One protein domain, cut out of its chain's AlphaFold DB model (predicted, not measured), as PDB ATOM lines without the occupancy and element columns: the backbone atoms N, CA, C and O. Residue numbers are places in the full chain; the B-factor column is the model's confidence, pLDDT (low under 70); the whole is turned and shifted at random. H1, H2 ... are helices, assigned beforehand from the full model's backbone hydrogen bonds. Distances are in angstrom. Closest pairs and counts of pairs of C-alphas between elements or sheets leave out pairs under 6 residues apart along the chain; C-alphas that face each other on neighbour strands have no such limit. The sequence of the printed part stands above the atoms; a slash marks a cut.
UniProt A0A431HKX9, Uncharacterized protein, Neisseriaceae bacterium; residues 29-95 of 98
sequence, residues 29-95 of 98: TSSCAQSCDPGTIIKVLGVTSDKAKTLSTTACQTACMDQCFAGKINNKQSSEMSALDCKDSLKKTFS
ATOM      1  N   THR A  29      17.497 -24.178  24.866       54.34
ATOM      2  CA  THR A  29      17.478 -24.477  23.423       54.34
ATOM      3  C   THR A  29      17.330 -25.977  23.170       54.34
ATOM      4  O   THR A  29      16.699 -26.381  22.196       54.34
ATOM      5  N   SER A  30      17.865 -26.820  24.058       60.50
ATOM      6  CA  SER A  30      17.778 -28.285  23.966       60.50
ATOM      7  C   SER A  30      16.354 -28.788  24.205       60.50
ATOM      8  O   SER A  30      15.854 -29.599  23.429       60.50
ATOM      9  N   SER A  31      15.659 -28.239  25.205       70.19
ATOM     10  CA  SER A  31      14.244 -28.536  25.474       70.19
ATOM     11  C   SER A  31      13.321 -28.053  24.356       70.19
ATOM     12  O   SER A  31      12.358 -28.741  24.002       70.19
ATOM     13  N   CYS A  32      13.651 -26.907  23.756       73.12
ATOM     14  CA  CYS A  32      12.932 -26.399  22.603       73.12
ATOM     15  C   CYS A  32      13.090 -27.332  21.396       73.12
ATOM     16  O   CYS A  32      12.087 -27.741  20.823       73.12
ATOM     17  N   ALA A  33      14.313 -27.757  21.061       71.94
ATOM     18  CA  ALA A  33      14.556 -28.653  19.929       71.94
ATOM     19  C   ALA A  33      13.873 -30.026  20.088       71.94
ATOM     20  O   ALA A  33      13.437 -30.599  19.097       71.94
ATOM     21  N   GLN A  34      13.734 -30.530  21.319       72.88
ATOM     22  CA  GLN A  34      13.028 -31.787  21.610       72.88
ATOM     23  C   GLN A  34      11.505 -31.693  21.461       72.88
ATOM     24  O   GLN A  34      10.861 -32.677  21.110       72.88
ATOM     25  N   SER A  35      10.928 -30.527  21.756       75.31
ATOM     26  CA  SER A  35       9.475 -30.287  21.697       75.31
ATOM     27  C   SER A  35       9.041 -29.625  20.385       75.31
ATOM     28  O   SER A  35       7.854 -29.377  20.158       75.31
ATOM     29  N   CYS A  36      10.020 -29.313  19.540       79.94
ATOM     30  CA  CYS A  36       9.844 -28.639  18.277       79.94
ATOM     31  C   CYS A  36       9.521 -29.635  17.162       79.94
ATOM     32  O   CYS A  36      10.233 -30.614  16.951       79.94
ATOM     33  N   ASP A  37       8.472 -29.333  16.404       84.19
ATOM     34  CA  ASP A  37       8.115 -30.045  15.188       84.19
ATOM     35  C   ASP A  37       8.472 -29.183  13.955       84.19
ATOM     36  O   ASP A  37       7.870 -28.128  13.726       84.19
ATOM     37  N   PRO A  38       9.462 -29.590  13.139       80.62
ATOM     38  CA  PRO A  38       9.907 -28.787  12.002       80.62
ATOM     39  C   PRO A  38       8.841 -28.700  10.900       80.62
ATOM     40  O   PRO A  38       8.793 -27.706  10.173       80.62
ATOM     41  N   GLY A  39       7.955 -29.697  10.789       81.56
ATOM     42  CA  GLY A  39       6.879 -29.728   9.797       81.56
ATOM     43  C   GLY A  39       5.854 -28.615  10.012       81.56
ATOM     44  O   GLY A  39       5.474 -27.927   9.064       81.56
ATOM     45  N   THR A  40       5.454 -28.380  11.259       83.19
ATOM     46  CA  THR A  40       4.550 -27.286  11.637       83.19
ATOM     47  C   THR A  40       5.195 -25.917  11.456       83.19
ATOM     48  O   THR A  40       4.533 -25.021  10.934       83.19
ATOM     49  N   ILE A  41       6.488 -25.750  11.759       82.94
ATOM     50  CA  ILE A  41       7.210 -24.496  11.471       82.94
ATOM     51  C   ILE A  41       7.203 -24.196   9.968       82.94
ATOM     52  O   ILE A  41       6.804 -23.109   9.554       82.94
ATOM     53  N   ILE A  42       7.601 -25.165   9.142       82.31
ATOM     54  CA  ILE A  42       7.632 -25.035   7.677       82.31
ATOM     55  C   ILE A  42       6.240 -24.693   7.132       82.31
ATOM     56  O   ILE A  42       6.102 -23.789   6.303       82.31
ATOM     57  N   LYS A  43       5.210 -25.382   7.634       83.00
ATOM     58  CA  LYS A  43       3.804 -25.170   7.267       83.00
ATOM     59  C   LYS A  43       3.336 -23.755   7.615       83.00
ATOM     60  O   LYS A  43       2.725 -23.098   6.778       83.00
ATOM     61  N   VAL A  44       3.643 -23.260   8.815       83.44
ATOM     62  CA  VAL A  44       3.242 -21.915   9.266       83.44
ATOM     63  C   VAL A  44       3.984 -20.811   8.511       83.44
ATOM     64  O   VAL A  44       3.397 -19.770   8.184       83.44
ATOM     65  N   LEU A  45       5.260 -21.041   8.199       78.94
ATOM     66  CA  LEU A  45       6.091 -20.118   7.428       78.94
ATOM     67  C   LEU A  45       5.761 -20.127   5.928       78.94
ATOM     68  O   LEU A  45       6.147 -19.192   5.229       78.94
ATOM     69  N   GLY A  46       5.000 -21.113   5.442       79.19
ATOM     70  CA  GLY A  46       4.582 -21.198   4.040       79.19
ATOM     71  C   GLY A  46       5.751 -21.437   3.086       79.19
ATOM     72  O   GLY A  46       5.738 -20.956   1.954       79.19
ATOM     73  N   VAL A  47       6.791 -22.132   3.552       75.12
ATOM     74  CA  VAL A  47       7.998 -22.390   2.763       75.12
ATOM     75  C   VAL A  47       7.685 -23.426   1.680       75.12
ATOM     76  O   VAL A  47       7.100 -24.470   1.962       75.12
ATOM     77  N   THR A  48       8.085 -23.154   0.438       68.06
ATOM     78  CA  THR A  48       7.901 -24.085  -0.685       68.06
ATOM     79  C   THR A  48       8.681 -25.389  -0.466       68.06
ATOM     80  O   THR A  48       9.768 -25.382   0.119       68.06
ATOM     81  N   SER A  49       8.130 -26.516  -0.940       58.41
ATOM     82  CA  SER A  49       8.636 -27.883  -0.690       58.41
ATOM     83  C   SER A  49      10.139 -28.078  -0.918       58.41
ATOM     84  O   SER A  49      10.767 -28.857  -0.202       58.41
ATOM     85  N   ASP A  50      10.737 -27.373  -1.879       60.44
ATOM     86  CA  ASP A  50      12.170 -27.478  -2.170       60.44
ATOM     87  C   ASP A  50      13.046 -26.869  -1.072       60.44
ATOM     88  O   ASP A  50      14.039 -27.471  -0.666       60.44
ATOM     89  N   LYS A  51      12.647 -25.722  -0.513       63.28
ATOM     90  CA  LYS A  51      13.338 -25.117   0.633       63.28
ATOM     91  C   LYS A  51      13.015 -25.863   1.929       63.28
ATOM     92  O   LYS A  51      13.893 -26.033   2.773       63.28
ATOM     93  N   ALA A  52      11.791 -26.371   2.064       62.91
ATOM     94  CA  ALA A  52      11.342 -27.142   3.221       62.91
ATOM     95  C   ALA A  52      12.225 -28.366   3.515       62.91
ATOM     96  O   ALA A  52      12.519 -28.633   4.676       62.91
ATOM     97  N   LYS A  53      12.697 -29.083   2.485       62.22
ATOM     98  CA  LYS A  53      13.572 -30.256   2.663       62.22
ATOM     99  C   LYS A  53      14.904 -29.904   3.320       62.22
ATOM    100  O   LYS A  53      15.330 -30.601   4.233       62.22
ATOM    101  N   THR A  54      15.539 -28.818   2.885       65.88
ATOM    102  CA  THR A  54      16.808 -28.346   3.460       65.88
ATOM    103  C   THR A  54      16.607 -27.772   4.861       65.88
ATOM    104  O   THR A  54      17.459 -27.928   5.729       65.88
ATOM    105  N   LEU A  55      15.458 -27.136   5.093       64.94
ATOM    106  CA  LEU A  55      15.109 -26.537   6.376       64.94
ATOM    107  C   LEU A  55      14.624 -27.553   7.404       64.94
ATOM    108  O   LEU A  55      14.767 -27.291   8.586       64.94
ATOM    109  N   SER A  56      14.092 -28.711   7.014       66.50
ATOM    110  CA  SER A  56      13.519 -29.679   7.959       66.50
ATOM    111  C   SER A  56      14.501 -30.121   9.047       66.50
ATOM    112  O   SER A  56      14.073 -30.439  10.154       66.50
ATOM    113  N   THR A  57      15.802 -30.123   8.757       66.06
ATOM    114  CA  THR A  57      16.849 -30.568   9.685       66.06
ATOM    115  C   THR A  57      17.333 -29.455  10.620       66.06
ATOM    116  O   THR A  57      17.767 -29.725  11.736       66.06
ATOM    117  N   THR A  58      17.246 -28.193  10.191       74.62
ATOM    118  CA  THR A  58      17.755 -27.019  10.929       74.62
ATOM    119  C   THR A  58      16.647 -26.074  11.393       74.62
ATOM    120  O   THR A  58      16.919 -25.125  12.129       74.62
ATOM    121  N   ALA A  59      15.391 -26.334  11.019       79.94
ATOM    122  CA  ALA A  59      14.246 -25.489  11.328       79.94
ATOM    123  C   ALA A  59      14.034 -25.381  12.827       79.94
ATOM    124  O   ALA A  59      13.919 -24.280  13.344       79.94
ATOM    125  N   CYS A  60      14.072 -26.494  13.550       80.44
ATOM    126  CA  CYS A  60      13.940 -26.441  14.997       80.44
ATOM    127  C   CYS A  60      15.111 -25.737  15.673       80.44
ATOM    128  O   CYS A  60      14.891 -24.949  16.579       80.44
ATOM    129  N   GLN A  61      16.343 -25.935  15.206       80.56
ATOM    130  CA  GLN A  61      17.495 -25.220  15.763       80.56
ATOM    131  C   GLN A  61      17.361 -23.709  15.564       80.56
ATOM    132  O   GLN A  61      17.504 -22.943  16.511       80.56
ATOM    133  N   THR A  62      17.005 -23.296  14.350       82.06
ATOM    134  CA  THR A  62      16.843 -21.888  13.970       82.06
ATOM    135  C   THR A  62      15.643 -21.261  14.679       82.06
ATOM    136  O   THR A  62      15.749 -20.181  15.246       82.06
ATOM    137  N   ALA A  63      14.513 -21.966  14.741       83.06
ATOM    138  CA  ALA A  63      13.332 -21.529  15.473       83.06
ATOM    139  C   ALA A  63      13.589 -21.456  16.982       83.06
ATOM    140  O   ALA A  63      13.115 -20.546  17.636       83.06
ATOM    141  N   CYS A  64      14.390 -22.352  17.555       83.56
ATOM    142  CA  CYS A  64      14.743 -22.302  18.973       83.56
ATOM    143  C   CYS A  64      15.811 -21.252  19.311       83.56
ATOM    144  O   CYS A  64      16.052 -20.997  20.492       83.56
ATOM    145  N   MET A  65      16.435 -20.626  18.308       83.00
ATOM    146  CA  MET A  65      17.192 -19.386  18.499       83.00
ATOM    147  C   MET A  65      16.284 -18.152  18.579       83.00
ATOM    148  O   MET A  65      16.708 -17.112  19.081       83.00
ATOM    149  N   ASP A  66      15.036 -18.261  18.123       83.88
ATOM    150  CA  ASP A  66      14.036 -17.215  18.267       83.88
ATOM    151  C   ASP A  66      13.500 -17.182  19.706       83.88
ATOM    152  O   ASP A  66      12.950 -18.162  20.215       83.88
ATOM    153  N   GLN A  67      13.647 -16.036  20.377       83.69
ATOM    154  CA  GLN A  67      13.241 -15.891  21.777       83.69
ATOM    155  C   GLN A  67      11.729 -16.049  21.980       83.69
ATOM    156  O   GLN A  67      11.309 -16.557  23.023       83.69
ATOM    157  N   CYS A  68      10.910 -15.650  20.999       87.31
ATOM    158  CA  CYS A  68       9.464 -15.826  21.074       87.31
ATOM    159  C   CYS A  68       9.128 -17.318  21.018       87.31
ATOM    160  O   CYS A  68       8.464 -17.840  21.918       87.31
ATOM    161  N   PHE A  69       9.630 -18.025  20.005       87.88
ATOM    162  CA  PHE A  69       9.316 -19.436  19.804       87.88
ATOM    163  C   PHE A  69       9.870 -20.313  20.929       87.88
ATOM    164  O   PHE A  69       9.127 -21.105  21.508       87.88
ATOM    165  N   ALA A  70      11.136 -20.122  21.313       85.19
ATOM    166  CA  ALA A  70      11.738 -20.846  22.428       85.19
ATOM    167  C   ALA A  70      10.986 -20.594  23.741       85.19
ATOM    168  O   ALA A  70      10.722 -21.534  24.491       85.19
ATOM    169  N   GLY A  71      10.576 -19.350  24.007       86.38
ATOM    170  CA  GLY A  71       9.778 -19.010  25.184       86.38
ATOM    171  C   GLY A  71       8.434 -19.739  25.216       86.38
ATOM    172  O   GLY A  71       8.026 -20.239  26.263       86.38
ATOM    173  N   LYS A  72       7.752 -19.851  24.077       85.75
ATOM    174  CA  LYS A  72       6.432 -20.494  23.965       85.75
ATOM    175  C   LYS A  72       6.520 -22.018  24.079       85.75
ATOM    176  O   LYS A  72       5.802 -22.610  24.887       85.75
ATOM    177  N   ILE A  73       7.469 -22.635  23.377       82.69
ATOM    178  CA  ILE A  73       7.739 -24.075  23.470       82.69
ATOM    179  C   ILE A  73       8.144 -24.473  24.893       82.69
ATOM    180  O   ILE A  73       7.615 -25.440  25.441       82.69
ATOM    181  N   ASN A  74       9.028 -23.705  25.537       82.94
ATOM    182  CA  ASN A  74       9.456 -23.986  26.911       82.94
ATOM    183  C   ASN A  74       8.314 -23.818  27.929       82.94
ATOM    184  O   ASN A  74       8.313 -24.475  28.968       82.94
ATOM    185  N   ASN A  75       7.290 -23.023  27.600       83.38
ATOM    186  CA  ASN A  75       6.029 -22.943  28.342       83.38
ATOM    187  C   ASN A  75       5.029 -24.062  27.986       83.38
ATOM    188  O   ASN A  75       3.847 -23.966  28.317       83.38
ATOM    189  N   LYS A  76       5.495 -25.145  27.350       80.94
ATOM    190  CA  LYS A  76       4.709 -26.329  26.965       80.94
ATOM    191  C   LYS A  76       3.584 -26.044  25.964       80.94
ATOM    192  O   LYS A  76       2.610 -26.795  25.912       80.94
ATOM    193  N   GLN A  77       3.691 -24.982  25.162       81.38
ATOM    194  CA  GLN A  77       2.795 -24.814  24.019       81.38
ATOM    195  C   GLN A  77       3.177 -25.739  22.858       81.38
ATOM    196  O   GLN A  77       4.332 -26.122  22.688       81.38
ATOM    197  N   SER A  78       2.182 -26.064  22.030       84.38
ATOM    198  CA  SER A  78       2.384 -26.786  20.770       84.38
ATOM    199  C   SER A  78       3.296 -26.002  19.822       84.38
ATOM    200  O   SER A  78       3.237 -24.769  19.774       84.38
ATOM    201  N   SER A  79       4.077 -26.723  19.015       81.94
ATOM    202  CA  SER A  79       4.881 -26.148  17.933       81.94
ATOM    203  C   SER A  79       4.058 -25.362  16.921       81.94
ATOM    204  O   SER A  79       4.498 -24.304  16.484       81.94
ATOM    205  N   GLU A  80       2.838 -25.804  16.610       84.69
ATOM    206  CA  GLU A  80       1.961 -25.095  15.672       84.69
ATOM    207  C   GLU A  80       1.492 -23.754  16.252       84.69
ATOM    208  O   GLU A  80       1.599 -22.726  15.589       84.69
ATOM    209  N   MET A  81       1.054 -23.742  17.518       83.88
ATOM    210  CA  MET A  81       0.610 -22.520  18.199       83.88
ATOM    211  C   MET A  81       1.774 -21.545  18.413       83.88
ATOM    212  O   MET A  81       1.656 -20.360  18.124       83.88
ATOM    213  N   SER A  82       2.927 -22.061  18.851       86.44
ATOM    214  CA  SER A  82       4.143 -21.270  19.063       86.44
ATOM    215  C   SER A  82       4.647 -20.670  17.750       86.44
ATOM    216  O   SER A  82       5.028 -19.504  17.709       86.44
ATOM    217  N   ALA A  83       4.622 -21.441  16.657       87.12
ATOM    218  CA  ALA A  83       5.021 -20.954  15.343       87.12
ATOM    219  C   ALA A  83       4.037 -19.919  14.786       87.12
ATOM    220  O   ALA A  83       4.473 -18.976  14.131       87.12
ATOM    221  N   LEU A  84       2.732 -20.080  15.032       89.12
ATOM    222  CA  LEU A  84       1.706 -19.112  14.632       89.12
ATOM    223  C   LEU A  84       1.862 -17.789  15.386       89.12
ATOM    224  O   LEU A  84       1.927 -16.740  14.747       89.12
ATOM    225  N   ASP A  85       1.992 -17.849  16.711       87.12
ATOM    226  CA  ASP A  85       2.176 -16.677  17.574       87.12
ATOM    227  C   ASP A  85       3.489 -15.940  17.266       87.12
ATOM    228  O   ASP A  85       3.546 -14.713  17.300       87.12
ATOM    229  N   CYS A  86       4.550 -16.684  16.946       89.00
ATOM    230  CA  CYS A  86       5.882 -16.140  16.676       89.00
ATOM    231  C   CYS A  86       6.201 -16.035  15.182       89.00
ATOM    232  O   CYS A  86       7.364 -15.866  14.816       89.00
ATOM    233  N   LYS A  87       5.196 -16.115  14.302       87.69
ATOM    234  CA  LYS A  87       5.374 -16.215  12.845       87.69
ATOM    235  C   LYS A  87       6.245 -15.104  12.265       87.69
ATOM    236  O   LYS A  87       7.139 -15.391  11.475       87.69
ATOM    237  N   ASP A  88       6.005 -13.851  12.641       88.00
ATOM    238  CA  ASP A  88       6.786 -12.713  12.136       88.00
ATOM    239  C   ASP A  88       8.229 -12.714  12.652       88.00
ATOM    240  O   ASP A  88       9.147 -12.358  11.914       88.00
ATOM    241  N   SER A  89       8.439 -13.156  13.895       86.44
ATOM    242  CA  SER A  89       9.774 -13.298  14.483       86.44
ATOM    243  C   SER A  89      10.548 -14.425  13.799       86.44
ATOM    244  O   SER A  89      11.650 -14.215  13.299       86.44
ATOM    245  N   LEU A  90       9.905 -15.579  13.615       85.38
ATOM    246  CA  LEU A  90      10.458 -16.711  12.879       85.38
ATOM    247  C   LEU A  90      10.785 -16.340  11.432       85.38
ATOM    248  O   LEU A  90      11.880 -16.632  10.968       85.38
ATOM    249  N   LYS A  91       9.902 -15.635  10.715       85.94
ATOM    250  CA  LYS A  91      10.210 -15.154   9.357       85.94
ATOM    251  C   LYS A  91      11.491 -14.322   9.310       85.94
ATOM    252  O   LYS A  91      12.262 -14.489   8.372       85.94
ATOM    253  N   LYS A  92      11.740 -13.465  10.305       84.06
ATOM    254  CA  LYS A  92      12.994 -12.698  10.407       84.06
ATOM    255  C   LYS A  92      14.183 -13.606  10.706       84.06
ATOM    256  O   LYS A  92      15.190 -13.522  10.011       84.06
ATOM    257  N   THR A  93      14.047 -14.506  11.674       83.19
ATOM    258  CA  THR A  93      15.103 -15.439  12.099       83.19
ATOM    259  C   THR A  93      15.546 -16.362  10.963       83.19
ATOM    260  O   THR A  93      16.735 -16.581  10.757       83.19
ATOM    261  N   PHE A  94      14.607 -16.832  10.148       79.00
ATOM    262  CA  PHE A  94      14.897 -17.623   8.954       79.00
ATOM    263  C   PHE A  94      15.266 -16.796   7.717       79.00
ATOM    264  O   PHE A  94      15.474 -17.364   6.645       79.00
ATOM    265  N   SER A  95      15.329 -15.466   7.834       76.69
ATOM    266  CA  SER A  95      15.540 -14.564   6.696       76.69
ATOM    267  C   SER A  95      14.543 -14.811   5.548       76.69
ATOM    268  O   SER A  95      14.878 -14.695   4.375       76.69
TER     269      SER A  95
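What this domain is: This is residues 29 to 95 of the 98 residues of an uncharacterized protein of Neisseriaceae bacterium (UniProt A0A431HKX9). Seven short helices pack mostly crossed into a small body, with H1 and the hairpin of H5 and H6 toward one end of the long axis and H3 alone at the other. Between these ends H2, H4 and H7 touch one another, each about perpendicular to the other two, and H6 runs beside H2. The printed part has 67 residues, with named helices H1 to H7 in that order along the chain and no named strand; the class is all helix. It is compact, with a radius of gyration of the C-alphas of 10.2 A, and spans 31 by 20 by 17 A, only just elongated.

Where its parts are: H1, residues 29 to 35, begins at C-alpha 29 at (17.478, -24.477, 23.423) and is 10.0 A long. H2, residues 38 to 45, is 10.5 A long. H3, residues 49 to 55, begins at C-alpha 49 at (8.636, -27.883, -0.690) and measures 9.7 A. H4, residues 59 to 65, measures 9.9 A, and H5, residues 67 to 74, measures 10.3 A. H6, residues 79 to 85, is 9.9 A long. H7, residues 87 to 93, is 9.8 A long and ends at C-alpha 93 at (15.103, -15.439, 12.099).

How they stand to each other: H2 and H4 are the hub helices, touching four others each. They touch each other about perpendicular, at 76 degrees; the closest C-alphas, of Pro 38 and Ala 59, are 5.5 A apart. H7 touches H2 at 74 degrees, with Leu 45 and Lys 87 closest at 6.7 A between C-alphas. H7 touches H4 at 84 degrees, the C-alphas of Ala 63 and Leu 90 closest at 6.2 A. H6 touches H2 at a shallow tilt of 22 degrees, the same way, with the C-alphas of Thr 40 and Glu 80 closest at 5.3 A. H5 and H6 form a helical hairpin at a steep tilt of 39 degrees, the C-alphas of Lys 72 and Ser 82 closest at 5.5 A. H4 and H5 touch only at the corner, and only just, with 3 pairs of C-alphas within 8 A; the closest, of Cys 64 and Ala 70, are 4.8 A apart. H1 touches H4, where the C-alphas of Ala 33 and Cys 60 are closest at 5.4 A, and H5, where those of Cys 32 and Ala 70 are closest at 5.7 A. H3 only just touches H2, with 3 pairs of C-alphas within 8 A, the closest those of Ile 42 and Ala 52 at 6.2 A. H3 and H4 meet only through their link. Every O i to N i+4 pair is within hydrogen-bond range in H1, H2, H4, H5, H6 and H7; in H3 it is 2 of 3.

The domain as a whole: The two C-alphas farthest apart, of Asp 50 and Asn 75, are 31.5 A from each other. The printed part has no cut, and its six links between helices are tight. The mean pLDDT of the printed part is 78.8; residues 29 to 30 and 48 to 57 are under 70.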